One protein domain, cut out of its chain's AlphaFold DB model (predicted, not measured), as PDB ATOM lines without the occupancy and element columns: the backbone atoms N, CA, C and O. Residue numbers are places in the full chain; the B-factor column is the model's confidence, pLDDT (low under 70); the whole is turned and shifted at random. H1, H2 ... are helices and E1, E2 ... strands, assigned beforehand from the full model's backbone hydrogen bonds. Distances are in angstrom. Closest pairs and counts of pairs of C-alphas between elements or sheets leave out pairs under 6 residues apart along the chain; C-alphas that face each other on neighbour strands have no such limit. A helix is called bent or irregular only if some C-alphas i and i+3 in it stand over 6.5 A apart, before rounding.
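AT A GLANCE: This is residues 11 to 74 of the 85 residues of an uncharacterized protein of Candidatus Hydrogenedentes bacterium (UniProt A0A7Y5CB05). A strongly twisted sheet of four antiparallel strands has two helices over one face and no named helix over the other; the long H2 runs along E2, while the short H1 lies over E3. The turn between E3 and E4 and the last turns of H2 make opposite ends of the longest axis. The printed part has 64 residues, with named elements in the order E1, E2, E3, E4, H1, H2, and the sheet's order is E1, E2, E3, E4. The class is mixed, helices and strands; the whole is compact, with a radius of gyration of the C-alphas of 11.1 A, and only just elongated, with spans of 33 by 22 by 17 A.

HOW THE PARTS SIT: E1, residues 11 to 15, is an edge strand and forms a hairpin with E2, residues 21 to 26; N 14 and O 22 are 2.9 A apart, within hydrogen-bond range. E2 forms a hairpin with E3, residues 36 to 42, with N 25 and O 37 at 2.8 A. E3 forms a hairpin with E4, residues 45 to 50, the other edge strand, with N 40 and O 47 at 2.9 A. These four strands are a meander, each the antiparallel neighbour of the one before. E1 and E4 are apart. H1, residues 51 to 57, is on the sheet at a height of 9.5 A, only just over E3, where 3 of its C-alphas fall. It runs slantwise to the strands, at 52 degrees to E3 on the local plane; the closest C-alphas of the two are those of Val 37 and Val 51, 4.9 A apart. H2, residues 60 to 74, is on the sheet at a height of 9.1 A. It lies over E2, where 7 of its C-alphas fall, and along the strands, at 19 degrees to E2 on the local plane; their closest C-alphas are those of Ile 26 and Gln 70, 6.7 A apart. Together they make two layers, helices on one face of a sheet. H1 and H2 are close but not clearly touching: their closest C-alphas, of Leu 55 and Val 63, are 6.8 A apart, and they run opposite ways at a shallow tilt of 20 degrees. In H2 every O i to N i+4 pair is within hydrogen-bond range; in H1 1 of 3 is, and 2 of 4 O i to N i+3 pairs.

IN THESE COORDINATES: E1 begins at C-alpha 11, (183.072, 126.513, 229.328), and is 13.5 A long; E2 is 16.4 A, E3 19.0 A and E4 16.8 A. H1 is 10.0 A long and irregular, with C-alphas 53 and 56 7.9 A apart. H2 is 21.0 A long and ends at C-alpha 74, (190.995, 131.108, 218.774).

THE WHOLE: The C-alphas farthest apart, of Ala 44 and Arg 72, are 33.9 A apart. The printed part has no cut, and no link is long. Mean pLDDT of the printed part is 77.3; residues 28 to 31, 33 to 34 and 43 are under 70.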
ATOM      1  N   VAL A  11     184.072 126.171 228.315       79.75
ATOM      2  CA  VAL A  11     183.072 126.513 229.328       79.75
ATOM      3  C   VAL A  11     183.781 126.757 230.649       79.75
ATOM      4  O   VAL A  11     184.517 125.887 231.109       79.75
ATOM      5  N   SER A  12     183.534 127.907 231.271       78.56
ATOM      6  CA  SER A  12     183.992 128.197 232.634       78.56
ATOM      7  C   SER A  12     182.849 128.736 233.492       78.56
ATOM      8  O   SER A  12     181.820 129.180 232.978       78.56
ATOM      9  N   SER A  13     182.998 128.647 234.811       83.69
ATOM     10  CA  SER A  13     182.062 129.264 235.757       83.69
ATOM     11  C   SER A  13     182.518 130.682 236.060       83.69
ATOM     12  O   SER A  13     183.709 130.914 236.220       83.69
ATOM     13  N   VAL A  14     181.574 131.608 236.194       80.69
ATOM     14  CA  VAL A  14     181.856 132.975 236.646       80.69
ATOM     15  C   VAL A  14     180.932 133.364 237.782       80.69
ATOM     16  O   VAL A  14     179.802 132.876 237.883       80.69
ATOM     17  N   GLU A  15     181.418 134.267 238.621       82.94
ATOM     18  CA  GLU A  15     180.642 134.924 239.661       82.94
ATOM     19  C   GLU A  15     180.569 136.420 239.344       82.94
ATOM     20  O   GLU A  15     181.588 137.072 239.097       82.94
ATOM     21  N   PHE A  16     179.347 136.946 239.282       79.06
ATOM     22  CA  PHE A  16     179.084 138.368 239.097       79.06
ATOM     23  C   PHE A  16     179.335 139.123 240.399       79.06
ATOM     24  O   PHE A  16     179.248 138.559 241.487       79.06
ATOM     25  N   THR A  17     179.547 140.433 240.302       79.31
ATOM     26  CA  THR A  17     179.703 141.317 241.473       79.31
ATOM     27  C   THR A  17     178.495 141.303 242.414       79.31
ATOM     28  O   THR A  17     178.620 141.640 243.587       79.31
ATOM     29  N   THR A  18     177.329 140.868 241.930       80.44
ATOM     30  CA  THR A  18     176.102 140.685 242.715       80.44
ATOM     31  C   THR A  18     176.022 139.336 243.444       80.44
ATOM     32  O   THR A  18     174.991 139.038 244.042       80.44
ATOM     33  N   GLY A  19     177.050 138.482 243.351       80.44
ATOM     34  CA  GLY A  19     177.058 137.114 243.893       80.44
ATOM     35  C   GLY A  19     176.280 136.094 243.049       80.44
ATOM     36  O   GLY A  19     176.223 134.909 243.379       80.44
ATOM     37  N   GLN A  20     175.674 136.528 241.940       83.38
ATOM     38  CA  GLN A  20     175.031 135.624 240.990       83.38
ATOM     39  C   GLN A  20     176.096 134.760 240.298       83.38
ATOM     40  O   GLN A  20     177.160 135.251 239.929       83.38
ATOM     41  N   ARG A  21     175.807 133.475 240.083       83.00
ATOM     42  CA  ARG A  21     176.686 132.564 239.336       83.00
ATOM     43  C   ARG A  21     176.189 132.374 237.910       83.00
ATOM     44  O   ARG A  21     174.989 132.241 237.677       83.00
ATOM     45  N   GLY A  22     177.123 132.319 236.970       83.19
ATOM     46  CA  GLY A  22     176.860 132.053 235.560       83.19
ATOM     47  C   GLY A  22     177.867 131.077 234.966       83.19
ATOM     48  O   GLY A  22     178.859 130.693 235.594       83.19
ATOM     49  N   LYS A  23     177.612 130.671 233.726       83.31
ATOM     50  CA  LYS A  23     178.571 129.959 232.883       83.31
ATOM     51  C   LYS A  23     178.955 130.859 231.725       83.31
ATOM     52  O   LYS A  23     178.081 131.399 231.061       83.31
ATOM     53  N   VAL A  24     180.243 130.993 231.457       77.94
ATOM     54  CA  VAL A  24     180.714 131.592 230.209       77.94
ATOM     55  C   VAL A  24     180.964 130.467 229.230       77.94
ATOM     56  O   VAL A  24     181.662 129.506 229.555       77.94
ATOM     57  N   VAL A  25     180.393 130.595 228.041       79.31
ATOM     58  CA  VAL A  25     180.618 129.694 226.919       79.31
ATOM     59  C   VAL A  25     181.305 130.492 225.825       79.31
ATOM     60  O   VAL A  25     180.753 131.450 225.290       79.31
ATOM     61  N   ILE A  26     182.519 130.088 225.487       73.06
ATOM     62  CA  ILE A  26     183.297 130.684 224.411       73.06
ATOM     63  C   ILE A  26     183.189 129.767 223.200       73.06
ATOM     64  O   ILE A  26     183.579 128.605 223.292       73.06
ATOM     65  N   VAL A  27     182.661 130.278 222.092       72.12
ATOM     66  CA  VAL A  27     182.379 129.525 220.854       72.12
ATOM     67  C   VAL A  27     182.982 130.173 219.601       72.12
ATOM     68  O   VAL A  27     182.676 129.756 218.486       72.12
ATOM     69  N   GLY A  28     183.832 131.193 219.747       67.06
ATOM     70  CA  GLY A  28     184.504 131.828 218.617       67.06
ATOM     71  C   GLY A  28     185.404 133.007 219.002       67.06
ATOM     72  O   GLY A  28     185.487 133.373 220.180       67.06
ATOM     73  N   PRO A  29     186.067 133.615 218.005       66.44
ATOM     74  CA  PRO A  29     186.973 134.738 218.218       66.44
ATOM     75  C   PRO A  29     186.199 136.013 218.602       66.44
ATOM     76  O   PRO A  29     184.976 136.082 218.444       66.44
ATOM     77  N   ARG A  30     186.900 137.025 219.130       65.94
ATOM     78  CA  ARG A  30     186.300 138.254 219.693       65.94
ATOM     79  C   ARG A  30     185.486 139.052 218.672       65.94
ATOM     80  O   ARG A  30     184.519 139.711 219.045       65.94
ATOM     81  N   GLU A  31     185.870 139.001 217.402       68.19
ATOM     82  CA  GLU A  31     185.209 139.714 216.304       68.19
ATOM     83  C   GLU A  31     183.822 139.132 216.006       68.19
ATOM     84  O   GLU A  31     182.999 139.787 215.366       68.19
ATOM     85  N   ASN A  32     183.535 137.915 216.486       70.06
ATOM     86  CA  ASN A  32     182.208 137.332 216.424       70.06
ATOM     87  C   ASN A  32     181.373 137.826 217.625       70.06
ATOM     88  O   ASN A  32     181.705 137.501 218.766       70.06
ATOM     89  N   PRO A  33     180.234 138.512 217.410       60.12
ATOM     90  CA  PRO A  33     179.343 138.962 218.488       60.12
ATOM     91  C   PRO A  33     178.822 137.825 219.380       60.12
ATOM     92  O   PRO A  33     178.436 138.051 220.528       60.12
ATOM     93  N   LYS A  34     178.806 136.596 218.844       66.31
ATOM     94  CA  LYS A  34     178.448 135.360 219.548       66.31
ATOM     95  C   LYS A  34     179.672 134.539 219.963       66.31
ATOM     96  O   LYS A  34     179.502 133.419 220.422       66.31
ATOM     97  N   GLY A  35     180.888 135.061 219.801       71.62
ATOM     98  CA  GLY A  35     182.148 134.370 220.091       71.62
ATOM     99  C   GLY A  35     182.342 134.049 221.573       71.62
ATOM    100  O   GLY A  35     182.967 133.046 221.907       71.62
ATOM    101  N   ALA A  36     181.734 134.830 222.467       76.81
ATOM    102  CA  ALA A  36     181.545 134.444 223.858       76.81
ATOM    103  C   ALA A  36     180.176 134.890 224.371       76.81
ATOM    104  O   ALA A  36     179.759 136.036 224.183       76.81
ATOM    105  N   VAL A  37     179.490 133.974 225.044       82.56
ATOM    106  CA  VAL A  37     178.179 134.195 225.648       82.56
ATOM    107  C   VAL A  37     178.206 133.832 227.123       82.56
ATOM    108  O   VAL A  37     178.960 132.961 227.557       82.56
ATOM    109  N   ILE A  38     177.362 134.495 227.897       80.06
ATOM    110  CA  ILE A  38     177.076 134.130 229.276       80.06
ATOM    111  C   ILE A  38     175.727 133.439 229.310       80.06
ATOM    112  O   ILE A  38     174.746 133.939 228.766       80.06
ATOM    113  N   VAL A  39     175.702 132.304 229.993       82.12
ATOM    114  CA  VAL A  39     174.518 131.529 230.314       82.12
ATOM    115  C   VAL A  39     174.247 131.673 231.807       82.12
ATOM    116  O   VAL A  39     175.069 131.279 232.642       82.12
ATOM    117  N   ILE A  40     173.097 132.241 232.153       81.12
ATOM    118  CA  ILE A  40     172.664 132.443 233.538       81.12
ATOM    119  C   ILE A  40     171.356 131.685 233.744       81.12
ATOM    120  O   ILE A  40     170.419 131.819 232.960       81.12
ATOM    121  N   ALA A  41     171.278 130.886 234.805       76.38
ATOM    122  CA  ALA A  41     170.012 130.298 235.223       76.38
ATOM    123  C   ALA A  41     169.202 131.353 235.991       76.38
ATOM    124  O   ALA A  41     169.656 131.859 237.020       76.38
ATOM    125  N   GLY A  42     168.023 131.696 235.477       73.38
ATOM    126  CA  GLY A  42     167.076 132.616 236.095       73.38
ATOM    127  C   GLY A  42     165.734 131.948 236.424       73.38
ATOM    128  O   GLY A  42     165.486 130.808 236.028       73.38
ATOM    129  N   PRO A  43     164.829 132.658 237.122       65.69
ATOM    130  CA  PRO A  43     163.530 132.119 237.540       65.69
ATOM    131  C   PRO A  43     162.628 131.691 236.372       65.69
ATOM    132  O   PRO A  43     161.808 130.794 236.521       65.69
ATOM    133  N   ALA A  44     162.790 132.330 235.209       75.62
ATOM    134  CA  ALA A  44     162.030 132.057 233.989       75.62
ATOM    135  C   ALA A  44     162.750 131.097 233.019       75.62
ATOM    136  O   ALA A  44     162.315 130.933 231.881       75.62
ATOM    137  N   GLY A  45     163.858 130.479 233.447       77.94
ATOM    138  CA  GLY A  45     164.664 129.580 232.627       77.94
ATOM    139  C   GLY A  45     166.084 130.091 232.390       77.94
ATOM    140  O   GLY A  45     166.618 130.900 233.144       77.94
ATOM    141  N   VAL A  46     166.723 129.560 231.350       79.62
ATOM    142  CA  VAL A  46     168.111 129.879 231.012       79.62
ATOM    143  C   VAL A  46     168.158 131.125 230.133       79.62
ATOM    144  O   VAL A  46     167.609 131.137 229.033       79.62
ATOM    145  N   GLU A  47     168.854 132.155 230.596       82.31
ATOM    146  CA  GLU A  47     169.129 133.360 229.823       82.31
ATOM    147  C   GLU A  47     170.515 133.252 229.178       82.31
ATOM    148  O   GLU A  47     171.490 132.897 229.841       82.31
ATOM    149  N   THR A  48     170.605 133.540 227.876       81.19
ATOM    150  CA  THR A  48     171.875 133.584 227.135       81.19
ATOM    151  C   THR A  48     172.070 134.966 226.534       81.19
ATOM    152  O   THR A  48     171.200 135.455 225.816       81.19
ATOM    153  N   ARG A  49     173.214 135.590 226.813       81.94
ATOM    154  CA  ARG A  49     173.541 136.957 226.376       81.94
ATOM    155  C   ARG A  49     174.984 137.048 225.914       81.94
ATOM    156  O   ARG A  49     175.791 136.180 226.253       81.94
ATOM    157  N   SER A  50     175.332 138.087 225.159       82.31
ATOM    158  CA  SER A  50     176.735 138.332 224.820       82.31
ATOM    159  C   SER A  50     177.541 138.640 226.085       82.31
ATOM    160  O   SER A  50     177.059 139.342 226.973       82.31
ATOM    161  N   VAL A  51     178.790 138.166 226.164       80.06
ATOM    162  CA  VAL A  51     179.708 138.560 227.254       80.06
ATOM    163  C   VAL A  51     179.884 140.077 227.321       80.06
ATOM    164  O   VAL A  51     179.986 140.619 228.419       80.06
ATOM    165  N   GLY A  52     179.858 140.766 226.173       80.12
ATOM    166  CA  GLY A  52     179.989 142.224 226.102       80.12
ATOM    167  C   GLY A  52     178.958 142.969 226.953       80.12
ATOM    168  O   GLY A  52     179.291 143.973 227.571       80.12
ATOM    169  N   GLU A  53     177.739 142.435 227.062       82.75
ATOM    170  CA  GLU A  53     176.638 143.028 227.837       82.75
ATOM    171  C   GLU A  53     176.842 142.927 229.363       82.75
ATOM    172  O   GLU A  53     176.113 143.552 230.132       82.75
ATOM    173  N   TYR A  54     177.820 142.136 229.821       81.56
ATOM    174  CA  TYR A  54     178.048 141.833 231.239       81.56
ATOM    175  C   TYR A  54     179.437 142.224 231.739       81.56
ATOM    176  O   TYR A  54     179.735 141.975 232.907       81.56
ATOM    177  N   LEU A  55     180.282 142.832 230.901       79.50
ATOM    178  CA  LEU A  55     181.659 143.172 231.276       79.50
ATOM    179  C   LEU A  55     181.725 144.013 232.560       79.50
ATOM    180  O   LEU A  55     182.498 143.680 233.452       79.50
ATOM    181  N   ASP A  56     180.839 145.001 232.712       82.62
ATOM    182  CA  ASP A  56     180.781 145.880 233.895       82.62
ATOM    183  C   ASP A  56     180.273 145.177 235.167       82.62
ATOM    184  O   ASP A  56     180.337 145.719 236.271       82.62
ATOM    185  N   ARG A  57     179.727 143.965 235.026       82.62
ATOM    186  CA  ARG A  57     179.139 143.171 236.118       82.62
ATOM    187  C   ARG A  57     180.023 141.996 236.525       82.62
ATOM    188  O   ARG A  57     179.726 141.323 237.514       82.62
ATOM    189  N   LEU A  58     181.072 141.717 235.759       80.81
ATOM    190  CA  LEU A  58     182.040 140.670 236.047       80.81
ATOM    191  C   LEU A  58     183.175 141.224 236.909       80.81
ATOM    192  O   LEU A  58     183.579 142.377 236.780       80.81
ATOM    193  N   ASN A  59     183.732 140.376 237.772       78.19
ATOM    194  CA  ASN A  59     185.001 140.694 238.415       78.19
ATOM    195  C   ASN A  59     186.087 140.868 237.325       78.19
ATOM    196  O   ASN A  59     186.168 140.012 236.436       78.19
ATOM    197  N   PRO A  60     186.948 141.904 237.388       78.06
ATOM    198  CA  PRO A  60     188.051 142.086 236.441       78.06
ATOM    199  C   PRO A  60     188.916 140.835 236.221       78.06
ATOM    200  O   PRO A  60     189.345 140.578 235.097       78.06
ATOM    201  N   ALA A  61     189.124 140.015 237.258       77.25
ATOM    202  CA  ALA A  61     189.846 138.747 237.143       77.25
ATOM    203  C   ALA A  61     189.136 137.751 236.206       77.25
ATOM    204  O   ALA A  61     189.780 137.118 235.372       77.25
ATOM    205  N   ALA A  62     187.805 137.662 236.289       76.62
ATOM    206  CA  ALA A  62     187.007 136.816 235.406       76.62
ATOM    207  C   ALA A  62     187.025 137.343 233.964       76.62
ATOM    208  O   ALA A  62     187.124 136.558 233.025       76.62
ATOM    209  N   VAL A  63     186.988 138.667 233.773       79.69
ATOM    210  CA  VAL A  63     187.121 139.277 232.440       79.69
ATOM    211  C   VAL A  63     188.465 138.906 231.811       79.69
ATOM    212  O   VAL A  63     188.496 138.443 230.671       79.69
ATOM    213  N   ALA A  64     189.564 139.044 232.558       79.50
ATOM    214  CA  ALA A  64     190.892 138.663 232.087       79.50
ATOM    215  C   ALA A  64     190.955 137.176 231.703       79.50
ATOM    216  O   ALA A  64     191.454 136.836 230.631       79.50
ATOM    217  N   GLU A  65     190.386 136.292 232.525       79.31
ATOM    218  CA  GLU A  65     190.356 134.857 232.243       79.31
ATOM    219  C   GLU A  65     189.592 134.533 230.950       79.31
ATOM    220  O   GLU A  65     190.108 133.794 230.109       79.31
ATOM    221  N   ILE A  66     188.411 135.128 230.743       77.19
ATOM    222  CA  ILE A  66     187.608 134.937 229.525       77.19
ATOM    223  C   ILE A  66     188.396 135.366 228.285       77.19
ATOM    224  O   ILE A  66     188.458 134.614 227.309       77.19
ATOM    225  N   LEU A  67     189.036 136.538 228.334       76.12
ATOM    226  CA  LEU A  67     189.848 137.052 227.230       76.12
ATOM    227  C   LEU A  67     191.057 136.143 226.951       76.12
ATOM    228  O   LEU A  67     191.313 135.799 225.798       76.12
ATOM    229  N   CYS A  68     191.758 135.676 227.990       76.81
ATOM    230  CA  CYS A  68     192.876 134.742 227.842       76.81
ATOM    231  C   CYS A  68     192.438 133.362 227.328       76.81
ATOM    232  O   CYS A  68     193.219 132.670 226.670       76.81
ATOM    233  N   MET A  69     191.226 132.907 227.654       76.88
ATOM    234  CA  MET A  69     190.676 131.666 227.101       76.88
ATOM    235  C   MET A  69     190.280 131.834 225.630       76.88
ATOM    236  O   MET A  69     190.547 130.929 224.843       76.88
ATOM    237  N   GLN A  70     189.699 132.979 225.245       73.25
ATOM    238  CA  GLN A  70     189.432 133.310 223.838       73.25
ATOM    239  C   GLN A  70     190.718 133.303 223.015       73.25
ATOM    240  O   GLN A  70     190.771 132.670 221.962       73.25
ATOM    241  N   GLU A  71     191.769 133.933 223.532       73.25
ATOM    242  CA  GLU A  71     193.075 133.972 222.884       73.25
ATOM    243  C   GLU A  71     193.674 132.581 222.700       73.25
ATOM    244  O   GLU A  71     194.046 132.211 221.588       73.25
ATOM    245  N   ARG A  72     193.716 131.778 223.767       72.44
ATOM    246  CA  ARG A  72     194.269 130.418 223.706       72.44
ATOM    247  C   ARG A  72     193.508 129.510 222.746       72.44
ATOM    248  O   ARG A  72     194.122 128.656 222.117       72.44
ATOM    249  N   ALA A  73     192.189 129.661 222.658       72.75
ATOM    250  CA  ALA A  73     191.355 128.786 221.842       72.75
ATOM    251  C   ALA A  73     191.247 129.237 220.375       72.75
ATOM    252  O   ALA A  73     191.109 128.385 219.500       72.75
ATOM    253  N   PHE A  74     191.300 130.546 220.099       73.50
ATOM    254  CA  PHE A  74     190.995 131.108 218.774       73.50
ATOM    255  C   PHE A  74     192.082 132.039 218.208       73.50
ATOM    256  O   PHE A  74     191.930 132.533 217.095       73.50
TER     257      PHE A  74